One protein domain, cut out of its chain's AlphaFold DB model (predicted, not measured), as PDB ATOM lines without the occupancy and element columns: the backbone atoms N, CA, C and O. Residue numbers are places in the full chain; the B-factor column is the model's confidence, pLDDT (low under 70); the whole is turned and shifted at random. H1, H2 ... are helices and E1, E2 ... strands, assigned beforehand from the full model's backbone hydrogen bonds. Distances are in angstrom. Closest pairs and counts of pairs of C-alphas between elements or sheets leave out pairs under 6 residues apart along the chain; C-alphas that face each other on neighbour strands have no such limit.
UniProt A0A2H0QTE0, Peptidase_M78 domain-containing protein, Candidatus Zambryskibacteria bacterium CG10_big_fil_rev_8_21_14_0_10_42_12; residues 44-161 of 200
ATOM      1  N   PRO A  44     -42.095 -84.070 242.572       80.12
ATOM      2  CA  PRO A  44     -41.629 -82.882 241.842       80.12
ATOM      3  C   PRO A  44     -40.172 -82.978 241.376       80.12
ATOM      4  O   PRO A  44     -39.826 -82.567 240.267       80.12
ATOM      5  N   ARG A  45     -39.325 -83.608 242.191       86.25
ATOM      6  CA  ARG A  45     -37.894 -83.687 241.941       86.25
ATOM      7  C   ARG A  45     -37.496 -84.662 240.831       86.25
ATOM      8  O   ARG A  45     -36.686 -84.314 239.978       86.25
ATOM      9  N   LYS A  46     -38.162 -85.819 240.730       85.44
ATOM     10  CA  LYS A  46     -37.975 -86.757 239.604       85.44
ATOM     11  C   LYS A  46     -38.347 -86.121 238.264       85.44
ATOM     12  O   LYS A  46     -37.680 -86.355 237.257       85.44
ATOM     13  N   LYS A  47     -39.401 -85.292 238.245       89.62
ATOM     14  CA  LYS A  47     -39.801 -84.536 237.046       89.62
ATOM     15  C   LYS A  47     -38.723 -83.530 236.641       89.62
ATOM     16  O   LYS A  47     -38.405 -83.446 235.458       89.62
ATOM     17  N   LEU A  48     -38.137 -82.825 237.610       92.38
ATOM     18  CA  LEU A  48     -37.044 -81.887 237.366       92.38
ATOM     19  C   LEU A  48     -35.794 -82.582 236.808       92.38
ATOM     20  O   LEU A  48     -35.268 -82.135 235.796       92.38
ATOM     21  N   ILE A  49     -35.365 -83.700 237.399       95.25
ATOM     22  CA  ILE A  49     -34.216 -84.486 236.911       95.25
ATOM     23  C   ILE A  49     -34.414 -84.878 235.446       95.25
ATOM     24  O   ILE A  49     -33.543 -84.655 234.603       95.25
ATOM     25  N   LYS A  50     -35.601 -85.404 235.124       94.25
ATOM     26  CA  LYS A  50     -35.952 -85.778 233.754       94.25
ATOM     27  C   LYS A  50     -35.952 -84.577 232.813       94.25
ATOM     28  O   LYS A  50     -35.427 -84.669 231.706       94.25
ATOM     29  N   PHE A  51     -36.510 -83.451 233.250       95.88
ATOM     30  CA  PHE A  51     -36.502 -82.212 232.482       95.88
ATOM     31  C   PHE A  51     -35.075 -81.727 232.195       95.88
ATOM     32  O   PHE A  51     -34.772 -81.407 231.048       95.88
ATOM     33  N   LEU A  52     -34.187 -81.719 233.194       97.44
ATOM     34  CA  LEU A  52     -32.799 -81.283 233.035       97.44
ATOM     35  C   LEU A  52     -32.029 -82.187 232.070       97.44
ATOM     36  O   LEU A  52     -31.414 -81.680 231.132       97.44
ATOM     37  N   ALA A  53     -32.125 -83.510 232.230       97.75
ATOM     38  CA  ALA A  53     -31.482 -84.455 231.317       97.75
ATOM     39  C   ALA A  53     -31.961 -84.242 229.870       97.75
ATOM     40  O   ALA A  53     -31.153 -84.120 228.948       97.75
ATOM     41  N   GLN A  54     -33.273 -84.093 229.662       96.81
ATOM     42  CA  GLN A  54     -33.844 -83.822 228.340       96.81
ATOM     43  C   GLN A  54     -33.427 -82.465 227.769       96.81
ATOM     44  O   GLN A  54     -33.174 -82.364 226.567       96.81
ATOM     45  N   LYS A  55     -33.349 -81.424 228.603       97.50
ATOM     46  CA  LYS A  55     -32.898 -80.089 228.200       97.50
ATOM     47  C   LYS A  55     -31.464 -80.145 227.676       97.50
ATOM     48  O   LYS A  55     -31.208 -79.634 226.590       97.50
ATOM     49  N   VAL A  56     -30.572 -80.833 228.389       97.88
ATOM     50  CA  VAL A  56     -29.168 -81.012 227.989       97.88
ATOM     51  C   VAL A  56     -29.046 -81.828 226.700       97.88
ATOM     52  O   VAL A  56     -28.328 -81.421 225.792       97.88
ATOM     53  N   ILE A  57     -29.788 -82.934 226.564       98.12
ATOM     54  CA  ILE A  57     -29.801 -83.760 225.340       98.12
ATOM     55  C   ILE A  57     -30.241 -82.937 224.121       98.12
ATOM     56  O   ILE A  57     -29.608 -82.996 223.062       98.12
ATOM     57  N   LYS A  58     -31.311 -82.146 224.273       97.75
ATOM     58  CA  LYS A  58     -31.825 -81.269 223.214       97.75
ATOM     59  C   LYS A  58     -30.839 -80.156 222.870       97.75
ATOM     60  O   LYS A  58     -30.584 -79.935 221.690       97.75
ATOM     61  N   GLY A  59     -30.257 -79.496 223.871       97.31
ATOM     62  CA  GLY A  59     -29.260 -78.441 223.674       97.31
ATOM     63  C   GLY A  59     -27.982 -78.948 222.998       97.31
ATOM     64  O   GLY A  59     -27.471 -78.310 222.081       97.31
ATOM     65  N   ALA A  60     -27.559 -80.173 223.326       97.69
ATOM     66  CA  ALA A  60     -26.476 -80.882 222.642       97.69
ATOM     67  C   ALA A  60     -26.861 -81.399 221.236       97.69
ATOM     68  O   ALA A  60     -26.021 -81.971 220.534       97.69
ATOM     69  N   LYS A  61     -28.115 -81.197 220.798       97.88
ATOM     70  CA  LYS A  61     -28.682 -81.624 219.505       97.88
ATOM     71  C   LYS A  61     -28.557 -83.139 219.267       97.88
ATOM     72  O   LYS A  61     -28.172 -83.573 218.177       97.88
ATOM     73  N   ILE A  62     -28.832 -83.942 220.294       97.94
ATOM     74  CA  ILE A  62     -28.771 -85.411 220.250       97.94
ATOM     75  C   ILE A  62     -30.191 -85.970 220.117       97.94
ATOM     76  O   ILE A  62     -31.075 -85.618 220.894       97.94
ATOM     77  N   SER A  63     -30.413 -86.851 219.139       96.69
ATOM     78  CA  SER A  63     -31.745 -87.384 218.805       96.69
ATOM     79  C   SER A  63     -31.877 -88.907 218.885       96.69
ATOM     80  O   SER A  63     -32.998 -89.401 218.817       96.69
ATOM     81  N   ASN A  64     -30.774 -89.648 219.036       96.19
ATOM     82  CA  ASN A  64     -30.774 -91.111 219.137       96.19
ATOM     83  C   ASN A  64     -29.665 -91.598 220.085       96.19
ATOM     84  O   ASN A  64     -28.744 -90.848 220.423       96.19
ATOM     85  N   ALA A  65     -29.754 -92.864 220.500       96.00
ATOM     86  CA  ALA A  65     -28.696 -93.548 221.233       96.00
ATOM     87  C   ALA A  65     -27.499 -93.907 220.321       96.00
ATOM     88  O   ALA A  65     -27.684 -94.112 219.120       96.00
ATOM     89  N   PRO A  66     -26.275 -94.016 220.874       97.75
ATOM     90  CA  PRO A  66     -25.895 -93.650 222.237       97.75
ATOM     91  C   PRO A  66     -25.751 -92.130 222.402       97.75
ATOM     92  O   PRO A  66     -25.253 -91.433 221.518       97.75
ATOM     93  N   VAL A  67     -26.088 -91.614 223.587       98.00
ATOM     94  CA  VAL A  67     -25.856 -90.200 223.917       98.00
ATOM     95  C   VAL A  67     -24.348 -89.912 223.952       98.00
ATOM     96  O   VAL A  67     -23.588 -90.538 224.704       98.00
ATOM     97  N   SER A  68     -23.893 -88.981 223.109       97.94
ATOM     98  CA  SER A  68     -22.493 -88.544 223.068       97.94
ATOM     99  C   SER A  68     -22.195 -87.608 224.236       97.94
ATOM    100  O   SER A  68     -22.644 -86.464 224.246       97.94
ATOM    101  N   LEU A  69     -21.410 -88.085 225.207       97.62
ATOM    102  CA  LEU A  69     -21.002 -87.267 226.352       97.62
ATOM    103  C   LEU A  69     -20.101 -86.105 225.946       97.62
ATOM    104  O   LEU A  69     -20.192 -85.056 226.560       97.62
ATOM    105  N   GLN A  70     -19.302 -86.252 224.889       97.38
ATOM    106  CA  GLN A  70     -18.504 -85.146 224.366       97.38
ATOM    107  C   GLN A  70     -19.400 -83.970 223.956       97.38
ATOM    108  O   GLN A  70     -19.199 -82.861 224.428       97.38
ATOM    109  N   ARG A  71     -20.457 -84.225 223.173       98.25
ATOM    110  CA  ARG A  71     -21.401 -83.175 222.749       98.25
ATOM    111  C   ARG A  71     -22.172 -82.569 223.920       98.25
ATOM    112  O   ARG A  71     -22.511 -81.392 223.892       98.25
ATOM    113  N   VAL A  72     -22.472 -83.381 224.934       98.50
ATOM    114  CA  VAL A  72     -23.072 -82.901 226.185       98.50
ATOM    115  C   VAL A  72     -22.117 -81.950 226.905       98.50
ATOM    116  O   VAL A  72     -22.531 -80.856 227.264       98.50
ATOM    117  N   ILE A  73     -20.851 -82.338 227.075       98.25
ATOM    118  CA  ILE A  73     -19.822 -81.521 227.730       98.25
ATOM    119  C   ILE A  73     -19.606 -80.218 226.958       98.25
ATOM    120  O   ILE A  73     -19.703 -79.157 227.559       98.25
ATOM    121  N   GLU A  74     -19.415 -80.284 225.639       98.00
ATOM    122  CA  GLU A  74     -19.253 -79.109 224.771       98.00
ATOM    123  C   GLU A  74     -20.438 -78.144 224.907       98.00
ATOM    124  O   GLU A  74     -20.251 -76.937 225.027       98.00
ATOM    125  N   HIS A  75     -21.671 -78.661 224.952       97.94
ATOM    126  CA  HIS A  75     -22.848 -77.826 225.178       97.94
ATOM    127  C   HIS A  75     -22.832 -77.174 226.566       97.94
ATOM    128  O   HIS A  75     -23.090 -75.978 226.676       97.94
ATOM    129  N   LEU A  76     -22.503 -77.922 227.621       97.19
ATOM    130  CA  LEU A  76     -22.414 -77.377 228.978       97.19
ATOM    131  C   LEU A  76     -21.305 -76.326 229.104       97.19
ATOM    132  O   LEU A  76     -21.514 -75.325 229.778       97.19
ATOM    133  N   GLN A  77     -20.188 -76.491 228.395       96.88
ATOM    134  CA  GLN A  77     -19.081 -75.529 228.346       96.88
ATOM    135  C   GLN A  77     -19.459 -74.180 227.721       96.88
ATOM    136  O   GLN A  77     -18.808 -73.177 227.986       96.88
ATOM    137  N   THR A  78     -20.536 -74.115 226.929       96.38
ATOM    138  CA  THR A  78     -21.071 -72.827 226.439       96.38
ATOM    139  C   THR A  78     -21.848 -72.039 227.496       96.38
ATOM    140  O   THR A  78     -22.125 -70.861 227.291       96.38
ATOM    141  N   MET A  79     -22.231 -72.682 228.605       93.12
ATOM    142  CA  MET A  79     -23.076 -72.101 229.658       93.12
ATOM    143  C   MET A  79     -22.386 -72.069 231.026       93.12
ATOM    144  O   MET A  79     -22.777 -71.292 231.892       93.12
ATOM    145  N   HIS A  80     -21.382 -72.920 231.224       91.00
ATOM    146  CA  HIS A  80     -20.639 -73.087 232.463       91.00
ATOM    147  C   HIS A  80     -19.144 -73.074 232.163       91.00
ATOM    148  O   HIS A  80     -18.701 -73.683 231.189       91.00
ATOM    149  N   ASP A  81     -18.356 -72.461 233.043       94.31
ATOM    150  CA  ASP A  81     -16.902 -72.614 233.038       94.31
ATOM    151  C   ASP A  81     -16.536 -73.997 233.605       94.31
ATOM    152  O   ASP A  81     -16.214 -74.162 234.783       94.31
ATOM    153  N   LEU A  82     -16.729 -75.018 232.767       94.75
ATOM    154  CA  LEU A  82     -16.610 -76.431 233.105       94.75
ATOM    155  C   LEU A  82     -15.408 -77.060 232.406       94.75
ATOM    156  O   LEU A  82     -15.301 -77.049 231.179       94.75
ATOM    157  N   ASP A  83     -14.570 -77.729 233.184       95.06
ATOM    158  CA  ASP A  83     -13.530 -78.606 232.665       95.06
ATOM    159  C   ASP A  83     -13.793 -80.070 233.034       95.06
ATOM    160  O   ASP A  83     -14.372 -80.371 234.080       95.06
ATOM    161  N   VAL A  84     -13.381 -80.998 232.172       95.50
ATOM    162  CA  VAL A  84     -13.554 -82.440 232.393       95.50
ATOM    163  C   VAL A  84     -12.224 -83.134 232.173       95.50
ATOM    164  O   VAL A  84     -11.725 -83.214 231.052       95.50
ATOM    165  N   GLN A  85     -11.658 -83.680 233.245       94.75
ATOM    166  CA  GLN A  85     -10.311 -84.227 233.239       94.75
ATOM    167  C   GLN A  85     -10.276 -85.697 233.653       94.75
ATOM    168  O   GLN A  85     -10.972 -86.153 234.564       94.75
ATOM    169  N   LYS A  86      -9.391 -86.451 232.999       94.06
ATOM    170  CA  LYS A  86      -8.997 -87.776 233.474       94.06
ATOM    171  C   LYS A  86      -8.118 -87.600 234.712       94.06
ATOM    172  O   LYS A  86      -7.081 -86.950 234.637       94.06
ATOM    173  N   ILE A  87      -8.485 -88.259 235.806       89.31
ATOM    174  CA  ILE A  87      -7.663 -88.351 237.013       89.31
ATOM    175  C   ILE A  87      -7.078 -89.757 237.160       89.31
ATOM    176  O   ILE A  87      -7.651 -90.745 236.685       89.31
ATOM    177  N   THR A  88      -5.936 -89.837 237.839       83.75
ATOM    178  CA  THR A  88      -5.355 -91.102 238.295       83.75
ATOM    179  C   THR A  88      -5.680 -91.255 239.772       83.75
ATOM    180  O   THR A  88      -5.178 -90.506 240.607       83.75
ATOM    181  N   ALA A  89      -6.551 -92.204 240.089       81.94
ATOM    182  CA  ALA A  89      -6.973 -92.495 241.450       81.94
ATOM    183  C   ALA A  89      -7.051 -94.013 241.661       81.94
ATOM    184  O   ALA A  89      -7.107 -94.777 240.695       81.94
ATOM    185  N   GLY A  90      -7.047 -94.446 242.924       81.62
ATOM    186  CA  GLY A  90      -7.295 -95.850 243.259       81.62
ATOM    187  C   GLY A  90      -8.735 -96.265 242.943       81.62
ATOM    188  O   GLY A  90      -9.616 -95.416 242.815       81.62
ATOM    189  N   ASP A  91      -8.987 -97.571 242.879       80.19
ATOM    190  CA  ASP A  91     -10.250 -98.159 242.385       80.19
ATOM    191  C   ASP A  91     -11.511 -97.754 243.171       80.19
ATOM    192  O   ASP A  91     -12.636 -97.868 242.680       80.19
ATOM    193  N   LYS A  92     -11.342 -97.260 244.402       83.25
ATOM    194  CA  LYS A  92     -12.447 -96.772 245.240       83.25
ATOM    195  C   LYS A  92     -13.006 -95.429 244.765       83.25
ATOM    196  O   LYS A  92     -14.165 -95.134 245.030       83.25
ATOM    197  N   VAL A  93     -12.214 -94.630 244.049       84.75
ATOM    198  CA  VAL A  93     -12.633 -93.317 243.547       84.75
ATOM    199  C   VAL A  93     -12.984 -93.453 242.073       84.75
ATOM    200  O   VAL A  93     -12.123 -93.731 241.237       84.75
ATOM    201  N   SER A  94     -14.265 -93.265 241.751       86.81
ATOM    202  CA  SER A  94     -14.737 -93.319 240.363       86.81
ATOM    203  C   SER A  94     -14.668 -91.956 239.684       86.81
ATOM    204  O   SER A  94     -14.241 -91.894 238.533       86.81
ATOM    205  N   GLY A  95     -15.026 -90.891 240.397       89.88
ATOM    206  CA  GLY A  95     -15.001 -89.511 239.927       89.88
ATOM    207  C   GLY A  95     -15.090 -88.525 241.084       89.88
ATOM    208  O   GLY A  95     -15.085 -88.938 242.245       89.88
ATOM    209  N   LEU A  96     -15.067 -87.242 240.741       91.25
ATOM    210  CA  LEU A  96     -15.206 -86.128 241.670       91.25
ATOM    211  C   LEU A  96     -15.664 -84.882 240.908       91.25
ATOM    212  O   LEU A  96     -15.076 -84.550 239.877       91.25
ATOM    213  N   LEU A  97     -16.611 -84.140 241.467       91.12
ATOM    214  CA  LEU A  97     -16.901 -82.763 241.087       91.12
ATOM    215  C   LEU A  97     -16.236 -81.786 242.067       91.12
ATOM    216  O   LEU A  97     -16.436 -81.860 243.278       91.12
ATOM    217  N   VAL A  98     -15.479 -80.825 241.536       89.06
ATOM    218  CA  VAL A  98     -14.950 -79.682 242.291       89.06
ATOM    219  C   VAL A  98     -15.592 -78.412 241.753       89.06
ATOM    220  O   VAL A  98     -15.420 -78.093 240.581       89.06
ATOM    221  N   VAL A  99     -16.304 -77.682 242.611       88.25
ATOM    222  CA  VAL A  99     -16.861 -76.359 242.296       88.25
ATOM    223  C   VAL A  99     -16.110 -75.312 243.110       88.25
ATOM    224  O   VAL A  99     -16.086 -75.369 244.342       88.25
ATOM    225  N   CYS A 100     -15.493 -74.356 242.426       86.50
ATOM    226  CA  CYS A 100     -14.781 -73.241 243.031       86.50
ATOM    227  C   CYS A 100     -15.576 -71.958 242.810       86.50
ATOM    228  O   CYS A 100     -15.851 -71.590 241.671       86.50
ATOM    229  N   LYS A 101     -15.918 -71.285 243.911       86.44
ATOM    230  CA  LYS A 101     -16.605 -69.994 243.912       86.44
ATOM    231  C   LYS A 101     -15.652 -68.941 244.454       86.44
ATOM    232  O   LYS A 101     -15.270 -68.998 245.622       86.44
ATOM    233  N   GLU A 102     -15.249 -68.031 243.589       84.94
ATOM    234  CA  GLU A 102     -14.549 -66.797 243.929       84.94
ATOM    235  C   GLU A 102     -15.552 -65.633 243.905       84.94
ATOM    236  O   GLU A 102     -16.703 -65.813 243.512       84.94
ATOM    237  N   VAL A 103     -15.133 -64.446 244.352       81.94
ATOM    238  CA  VAL A 103     -16.027 -63.280 244.522       81.94
ATOM    239  C   VAL A 103     -16.795 -62.950 243.236       81.94
ATOM    240  O   VAL A 103     -18.002 -62.734 243.297       81.94
ATOM    241  N   ASP A 104     -16.118 -63.011 242.085       85.62
ATOM    242  CA  ASP A 104     -16.682 -62.646 240.777       85.62
ATOM    243  C   ASP A 104     -16.669 -63.799 239.759       85.62
ATOM    244  O   ASP A 104     -16.919 -63.588 238.571       85.62
ATOM    245  N   SER A 105     -16.337 -65.028 240.175       84.19
ATOM    246  CA  SER A 105     -16.278 -66.157 239.242       84.19
ATOM    247  C   SER A 105     -16.636 -67.496 239.874       84.19
ATOM    248  O   SER A 105     -16.353 -67.763 241.039       84.19
ATOM    249  N   GLU A 106     -17.247 -68.366 239.075       87.69
ATOM    250  CA  GLU A 106     -17.510 -69.756 239.429       87.69
ATOM    251  C   GLU A 106     -16.973 -70.650 238.312       87.69
ATOM    252  O   GLU A 106     -17.353 -70.488 237.152       87.69
ATOM    253  N   TYR A 107     -16.092 -71.588 238.659       90.81
ATOM    254  CA  TYR A 107     -15.591 -72.603 237.735       90.81
ATOM    255  C   TYR A 107     -15.717 -73.992 238.348       90.81
ATOM    256  O   TYR A 107     -15.615 -74.181 239.562       90.81
ATOM    257  N   SER A 108     -15.962 -74.978 237.492       92.81
ATOM    258  CA  SER A 108     -16.204 -76.361 237.885       92.81
ATOM    259  C   SER A 108     -15.262 -77.310 237.159       92.81
ATOM    260  O   SER A 108     -14.924 -77.116 235.993       92.81
ATOM    261  N   THR A 109     -14.841 -78.374 237.834       94.62
ATOM    262  CA  THR A 109     -14.028 -79.437 237.241       94.62
ATOM    263  C   THR A 109     -14.607 -80.795 237.597       94.62
ATOM    264  O   THR A 109     -14.778 -81.113 238.771       94.62
ATOM    265  N   ILE A 110     -14.877 -81.606 236.576       94.94
ATOM    266  CA  ILE A 110     -15.258 -83.010 236.716       94.94
ATOM    267  C   ILE A 110     -14.019 -83.871 236.490       94.94
ATOM    268  O   ILE A 110     -13.469 -83.923 235.391       94.94
ATOM    269  N   GLY A 111     -13.592 -84.581 237.526       94.00
ATOM    270  CA  GLY A 111     -12.597 -85.637 237.445       94.00
ATOM    271  C   GLY A 111     -13.258 -86.996 237.235       94.00
ATOM    272  O   GLY A 111     -14.213 -87.334 237.930       94.00
ATOM    273  N   PHE A 112     -12.732 -87.821 236.330       94.69
ATOM    274  CA  PHE A 112     -13.124 -89.233 236.220       94.69
ATOM    275  C   PHE A 112     -11.906 -90.156 236.225       94.69
ATOM    276  O   PHE A 112     -10.872 -89.859 235.619       94.69
ATOM    277  N   ASN A 113     -12.024 -91.306 236.886       93.12
ATOM    278  CA  ASN A 113     -10.946 -92.281 236.959       93.12
ATOM    279  C   ASN A 113     -10.758 -92.971 235.605       93.12
ATOM    280  O   ASN A 113     -11.596 -93.749 235.139       93.12
ATOM    281  N   GLY A 114      -9.627 -92.687 234.959       91.38
ATOM    282  CA  GLY A 114      -9.326 -93.225 233.639       91.38
ATOM    283  C   GLY A 114      -9.027 -94.725 233.603       91.38
ATOM    284  O   GLY A 114      -9.039 -95.284 232.507       91.38
ATOM    285  N   ASN A 115      -8.783 -95.357 234.756       92.12
ATOM    286  CA  ASN A 115      -8.510 -96.792 234.869       92.12
ATOM    287  C   ASN A 115      -9.793 -97.635 234.822       92.12
ATOM    288  O   ASN A 115      -9.739 -98.842 234.604       92.12
ATOM    289  N   HIS A 116     -10.964 -97.011 234.986       91.69
ATOM    290  CA  HIS A 116     -12.234 -97.723 234.934       91.69
ATOM    291  C   HIS A 116     -12.649 -98.103 233.499       91.69
ATOM    292  O   HIS A 116     -12.371 -97.371 232.538       91.69
ATOM    293  N   PRO A 117     -13.397 -99.215 233.329       93.06
ATOM    294  CA  PRO A 117     -13.969 -99.592 232.041       93.06
ATOM    295  C   PRO A 117     -14.793 -98.461 231.418       93.06
ATOM    296  O   PRO A 117     -15.387 -97.637 232.116       93.06
ATOM    297  N   TRP A 118     -14.859 -98.430 230.087       93.19
ATOM    298  CA  TRP A 118     -15.495 -97.343 229.333       93.19
ATOM    299  C   TRP A 118     -16.933 -97.034 229.781       93.19
ATOM    300  O   TRP A 118     -17.255 -95.875 230.038       93.19
ATOM    301  N   CYS A 119     -17.784 -98.052 229.951       93.31
ATOM    302  CA  CYS A 119     -19.166 -97.859 230.405       93.31
ATOM    303  C   CYS A 119     -19.241 -97.232 231.806       93.31
ATOM    304  O   CYS A 119     -20.089 -96.376 232.050       93.31
ATOM    305  N   ARG A 120     -18.316 -97.595 232.708       93.88
ATOM    306  CA  ARG A 120     -18.236 -97.021 234.058       93.88
ATOM    307  C   ARG A 120     -17.786 -95.563 234.012       93.88
ATOM    308  O   ARG A 120     -18.412 -94.737 234.659       93.88
ATOM    309  N   ARG A 121     -16.791 -95.225 233.183       95.81
ATOM    310  CA  ARG A 121     -16.374 -93.826 232.957       95.81
ATOM    311  C   ARG A 121     -17.523 -92.963 232.439       95.81
ATOM    312  O   ARG A 121     -17.716 -91.859 232.930       95.81
ATOM    313  N   ARG A 122     -18.319 -93.478 231.492       97.38
ATOM    314  CA  ARG A 122     -19.512 -92.775 230.988       97.38
ATOM    315  C   ARG A 122     -20.519 -92.501 232.100       97.38
ATOM    316  O   ARG A 122     -21.010 -91.383 232.201       97.38
ATOM    317  N   PHE A 123     -20.809 -93.508 232.923       97.31
ATOM    318  CA  PHE A 123     -21.719 -93.351 234.054       97.31
ATOM    319  C   PHE A 123     -21.200 -92.323 235.058       97.31
ATOM    320  O   PHE A 123     -21.937 -91.410 235.402       97.31
ATOM    321  N   THR A 124     -19.927 -92.415 235.451       96.62
ATOM    322  CA  THR A 124     -19.294 -91.445 236.351       96.62
ATOM    323  C   THR A 124     -19.412 -90.021 235.817       96.62
ATOM    324  O   THR A 124     -19.911 -89.158 236.519       96.62
ATOM    325  N   ILE A 125     -19.022 -89.764 234.566       98.12
ATOM    326  CA  ILE A 125     -19.105 -88.409 233.998       98.12
ATOM    327  C   ILE A 125     -20.555 -87.901 234.012       98.12
ATOM    328  O   ILE A 125     -20.807 -86.762 234.390       98.12
ATOM    329  N   ALA A 126     -21.522 -88.741 233.631       98.38
ATOM    330  CA  ALA A 126     -22.937 -88.374 233.655       98.38
ATOM    331  C   ALA A 126     -23.459 -88.099 235.080       98.38
ATOM    332  O   ALA A 126     -24.293 -87.215 235.260       98.38
ATOM    333  N   HIS A 127     -22.960 -88.837 236.070       97.44
ATOM    334  CA  HIS A 127     -23.282 -88.676 237.483       97.44
ATOM    335  C   HIS A 127     -22.749 -87.341 238.029       97.44
ATOM    336  O   HIS A 127     -23.527 -86.563 238.575       97.44
ATOM    337  N   GLU A 128     -21.484 -87.003 237.766       97.00
ATOM    338  CA  GLU A 128     -20.909 -85.714 238.186       97.00
ATOM    339  C   GLU A 128     -21.581 -84.515 237.490       97.00
ATOM    340  O   GLU A 128     -21.808 -83.475 238.106       97.00
ATOM    341  N   ILE A 129     -21.986 -84.660 236.217       97.62
ATOM    342  CA  ILE A 129     -22.827 -83.655 235.537       97.62
ATOM    343  C   ILE A 129     -24.166 -83.491 236.270       97.62
ATOM    344  O   ILE A 129     -24.673 -82.375 236.386       97.62
ATOM    345  N   GLY A 130     -24.736 -84.589 236.771       96.31
ATOM    346  CA  GLY A 130     -25.928 -84.562 237.611       96.31
ATOM    347  C   GLY A 130     -25.725 -83.698 238.849       96.31
ATOM    348  O   GLY A 130     -26.509 -82.775 239.058       96.31
ATOM    349  N   HIS A 131     -24.650 -83.928 239.610       94.56
ATOM    350  CA  HIS A 131     -24.312 -83.093 240.768       94.56
ATOM    351  C   HIS A 131     -24.202 -81.610 240.407       94.56
ATOM    352  O   HIS A 131     -24.819 -80.775 241.075       94.56
ATOM    353  N   LEU A 132     -23.498 -81.287 239.318       93.88
ATOM    354  CA  LEU A 132     -23.319 -79.910 238.859       93.88
ATOM    355  C   LEU A 132     -24.662 -79.226 238.558       93.88
ATOM    356  O   LEU A 132     -24.944 -78.147 239.072       93.88
ATOM    357  N   LEU A 133     -25.509 -79.850 237.736       94.81
ATOM    358  CA  LEU A 133     -26.756 -79.235 237.265       94.81
ATOM    359  C   LEU A 133     -27.859 -79.202 238.320       94.81
ATOM    360  O   LEU A 133     -28.764 -78.368 238.246       94.81
ATOM    361  N   LEU A 134     -27.811 -80.123 239.278       91.88
ATOM    362  CA  LEU A 134     -28.758 -80.184 240.383       91.88
ATOM    363  C   LEU A 134     -28.339 -79.297 241.564       91.88
ATOM    364  O   LEU A 134     -29.126 -79.150 242.503       91.88
ATOM    365  N   GLY A 135     -27.153 -78.678 241.493       89.56
ATOM    366  CA  GLY A 135     -26.617 -77.802 242.531       89.56
ATOM    367  C   GLY A 135     -26.237 -78.556 243.805       89.56
ATOM    368  O   GLY A 135     -26.358 -78.008 244.902       89.56
ATOM    369  N   HIS A 136     -25.828 -79.821 243.676       88.00
ATOM    370  CA  HIS A 136     -25.298 -80.588 244.798       88.00
ATOM    371  C   HIS A 136     -23.923 -80.008 245.160       88.00
ATOM    372  O   HIS A 136     -23.066 -79.842 244.295       88.00
ATOM    373  N   GLY A 137     -23.718 -79.649 246.426       67.62
ATOM    374  CA  GLY A 137     -22.488 -79.008 246.897       67.62
ATOM    375  C   GLY A 137     -22.022 -79.599 248.221       67.62
ATOM    376  O   GLY A 137     -22.792 -80.252 248.914       67.62
ATOM    377  N   CYS A 138     -20.772 -79.326 248.594       56.41
ATOM    378  CA  CYS A 138     -20.071 -79.990 249.699       56.41
ATOM    379  C   CYS A 138     -20.547 -79.636 251.129       56.41
ATOM    380  O   CYS A 138     -19.951 -80.117 252.083       56.41
ATOM    381  N   ASN A 139     -21.559 -78.776 251.305       48.69
ATOM    382  CA  ASN A 139     -21.908 -78.168 252.603       48.69
ATOM    383  C   ASN A 139     -23.284 -78.599 253.142       48.69
ATOM    384  O   ASN A 139     -24.022 -77.761 253.666       48.69
ATOM    385  N   LYS A 140     -23.684 -79.863 252.989       49.22
ATOM    386  CA  LYS A 140     -24.994 -80.321 253.474       49.22
ATOM    387  C   LYS A 140     -24.882 -81.591 254.321       49.22
ATOM    388  O   LYS A 140     -23.851 -82.250 254.336       49.22
ATOM    389  N   SER A 141     -25.898 -81.828 255.150       50.34
ATOM    390  CA  SER A 141     -25.938 -82.905 256.147       50.34
ATOM    391  C   SER A 141     -25.882 -84.298 255.509       50.34
ATOM    392  O   SER A 141     -26.336 -84.468 254.386       50.34
ATOM    393  N   MET A 142     -25.435 -85.311 256.260       55.38
ATOM    394  CA  MET A 142     -25.304 -86.712 255.803       55.38
ATOM    395  C   MET A 142     -26.570 -87.289 255.134       55.38
ATOM    396  O   MET A 142     -26.473 -88.065 254.186       55.38
ATOM    397  N   ASP A 143     -27.767 -86.895 255.582       57.12
ATOM    398  CA  ASP A 143     -29.033 -87.326 254.964       57.12
ATOM    399  C   ASP A 143     -29.268 -86.709 253.572       57.12
ATOM    400  O   ASP A 143     -29.904 -87.322 252.712       57.12
ATOM    401  N   ASP A 144     -28.735 -85.509 253.334       62.19
ATOM    402  CA  ASP A 144     -28.805 -84.824 252.040       62.19
ATOM    403  C   ASP A 144     -27.840 -85.459 251.031       62.19
ATOM    404  O   ASP A 144     -28.160 -85.527 249.846       62.19
ATOM    405  N   ASP A 145     -26.720 -86.024 251.494       73.75
ATOM    406  CA  ASP A 145     -25.774 -86.742 250.634       73.75
ATOM    407  C   ASP A 145     -26.439 -87.958 249.975       73.75
ATOM    408  O   ASP A 145     -26.392 -88.104 248.758       73.75
ATOM    409  N   SER A 146     -27.166 -88.786 250.733       82.94
ATOM    410  CA  SER A 146     -27.866 -89.959 250.177       82.94
ATOM    411  C   SER A 146     -28.906 -89.589 249.108       82.94
ATOM    412  O   SER A 146     -29.042 -90.267 248.077       82.94
ATOM    413  N   LEU A 147     -29.634 -88.488 249.321       87.94
ATOM    414  CA  LEU A 147     -30.595 -87.975 248.348       87.94
ATOM    415  C   LEU A 147     -29.885 -87.420 247.112       87.94
ATOM    416  O   LEU A 147     -30.236 -87.819 246.002       87.94
ATOM    417  N   ASN A 148     -28.858 -86.590 247.284       90.25
ATOM    418  CA  ASN A 148     -28.069 -86.022 246.190       90.25
ATOM    419  C   ASN A 148     -27.448 -87.118 245.310       90.25
ATOM    420  O   ASN A 148     -27.569 -87.070 244.085       90.25
ATOM    421  N   GLU A 149     -26.863 -88.150 245.919       91.56
ATOM    422  CA  GLU A 149     -26.327 -89.324 245.222       91.56
ATOM    423  C   GLU A 149     -27.419 -90.057 244.434       91.56
ATOM    424  O   GLU A 149     -27.251 -90.432 243.268       91.56
ATOM    425  N   THR A 150     -28.591 -90.241 245.047       92.62
ATOM    426  CA  THR A 150     -29.745 -90.865 244.390       92.62
ATOM    427  C   THR A 150     -30.218 -90.044 243.189       92.62
ATOM    428  O   THR A 150     -30.524 -90.602 242.132       92.62
ATOM    429  N   GLU A 151     -30.274 -88.723 243.321       94.44
ATOM    430  CA  GLU A 151     -30.683 -87.817 242.253       94.44
ATOM    431  C   GLU A 151     -29.659 -87.753 241.118       94.44
ATOM    432  O   GLU A 151     -30.046 -87.810 239.948       94.44
ATOM    433  N   ALA A 152     -28.364 -87.713 241.435       95.12
ATOM    434  CA  ALA A 152     -27.286 -87.760 240.454       95.12
ATOM    435  C   ALA A 152     -27.280 -89.090 239.687       95.12
ATOM    436  O   ALA A 152     -27.170 -89.104 238.459       95.12
ATOM    437  N   ASN A 153     -27.521 -90.212 240.373       95.62
ATOM    438  CA  ASN A 153     -27.702 -91.518 239.738       95.62
ATOM    439  C   ASN A 153     -28.920 -91.551 238.804       95.62
ATOM    440  O   ASN A 153     -28.837 -92.070 237.688       95.62
ATOM    441  N   GLN A 154     -30.049 -90.971 239.224       95.69
ATOM    442  CA  GLN A 154     -31.240 -90.861 238.377       95.69
ATOM    443  C   GLN A 154     -30.992 -89.968 237.159       95.69
ATOM    444  O   GLN A 154     -31.413 -90.317 236.052       95.69
ATOM    445  N   PHE A 155     -30.285 -88.852 237.343       97.69
ATOM    446  CA  PHE A 155     -29.882 -87.967 236.258       97.69
ATOM    447  C   PHE A 155     -28.985 -88.701 235.262       97.69
ATOM    448  O   PHE A 155     -29.291 -88.712 234.072       97.69
ATOM    449  N   ALA A 156     -27.938 -89.384 235.733       97.94
ATOM    450  CA  ALA A 156     -27.028 -90.152 234.887       97.94
ATOM    451  C   ALA A 156     -27.769 -91.223 234.078       97.94
ATOM    452  O   ALA A 156     -27.541 -91.380 232.876       97.94
ATOM    453  N   ALA A 157     -28.701 -91.930 234.720       96.81
ATOM    454  CA  ALA A 157     -29.502 -92.959 234.077       96.81
ATOM    455  C   ALA A 157     -30.463 -92.388 233.017       96.81
ATOM    456  O   ALA A 157     -30.662 -93.014 231.978       96.81
ATOM    457  N   GLU A 158     -31.070 -91.218 233.245       97.50
ATOM    458  CA  GLU A 158     -31.903 -90.542 232.237       97.50
ATOM    459  C   GLU A 158     -31.077 -89.885 231.125       97.50
ATOM    460  O   GLU A 158     -31.509 -89.898 229.977       97.50
ATOM    461  N   LEU A 159     -29.885 -89.362 231.421       98.50
ATOM    462  CA  LEU A 159     -28.992 -88.783 230.419       98.50
ATOM    463  C   LEU A 159     -28.440 -89.858 229.475       98.50
ATOM    464  O   LEU A 159     -28.426 -89.662 228.263       98.50
ATOM    465  N   LEU A 160     -27.971 -90.988 230.015       98.38
ATOM    466  CA  LEU A 160     -27.362 -92.053 229.215       98.38
ATOM    467  C   LEU A 160     -28.391 -92.948 228.530       98.38
ATOM    468  O   LEU A 160     -28.126 -93.413 227.423       98.38
ATOM    469  N   VAL A 161     -29.548 -93.171 229.162       97.81
ATOM    470  CA  VAL A 161     -30.644 -93.996 228.633       97.81
ATOM    471  C   VAL A 161     -31.956 -93.199 228.697       97.81
ATOM    472  O   VAL A 161     -32.802 -93.449 229.562       97.81
TER     473      VAL A 161
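Overview. This is residues 44 to 161 of the 200 residues of the protein "Peptidase_M78 domain-containing protein" of Candidatus Zambryskibacteria bacterium CG10_big_fil_rev_8_21_14_0_10_42_12 (UniProt A0A2H0QTE0). A twisted three-stranded sheet has one face covered by the long helix H3, which lies in the middle of the domain between the sheet and the still longer H4. H4 crosses H3 steeply, H1 packs on the later part of H4, and the short H2 packs by E1 at one edge of the sheet. The printed part has 118 residues with four named helices and three named strands, in the order H1 H2 E1 E2 E3 H3 H4. The sheet runs E1 E3 E2 and is mixed; the class is mixed, helices and strands. The whole is compact, with a radius of gyration of the C-alphas of 13.9 A, and rounded, spanning 36 by 35 by 31 A.

Arrangement. Begin with H1, residues 44 to 59, whose residues 56 to 59 alone touch H2, residues 69 to 77, about perpendicular at 85 degrees; the closest C-alphas, of Gly 59 and His 75, are 6.6 A apart. Next find E1, residues 82 to 87, parallel to E3, residues 106 to 113, with N 85 and O 110 2.8 A apart. E3 is the inner strand and forms a hairpin with E2, residues 95 to 101; they are antiparallel, with N 98 and O 109 2.9 A apart. H3, residues 118 to 134, is on the sheet at a height of 8.9 A, over E3 and E2, and runs along the strands, at 21 degrees to E2 on the local plane. H2 and H3 make two layers with the sheet, helices on one face of it; they only just touch, with 3 pairs of C-alphas within 8 A, the closest those of Leu 69 and Arg 122 at 7.4 A. H4, residues 142 to 160, touches H3 at a steep tilt of 60 degrees, opposite ways; C-alphas 130 and 152 come closest, 4.5 A. With residues 151 to 159 alone H4 touches H1, closest at C-alphas 159 and 53, 5.1 A. Every O i to N i+4 pair is within hydrogen-bond range in H1, H2 and H3, and 13 of 15 are in H4.

Along the chain. Find C-alpha 44 at (-41.629, -82.882, 241.842); from there H1 runs 22.4 A to C-alpha 59. H2 spans 12.1 A, E1 15.4 A, E2 20.0 A and E3 23.6 A. H3 starts at C-alpha 118, (-15.495, -97.343, 229.333), and spans 24.3 A. H4 covers 27.2 A and ends at C-alpha 160, (-27.362, -92.053, 229.215).

Size, cuts and confidence. The C-alphas farthest apart, of Asn 64 and Val 103, are 40.5 A apart. The printed part has no cut and no long link. Look for low confidence at residues 137 to 144, of which 142 to 144 belong to H4; the mean pLDDT of the printed part is 90.5.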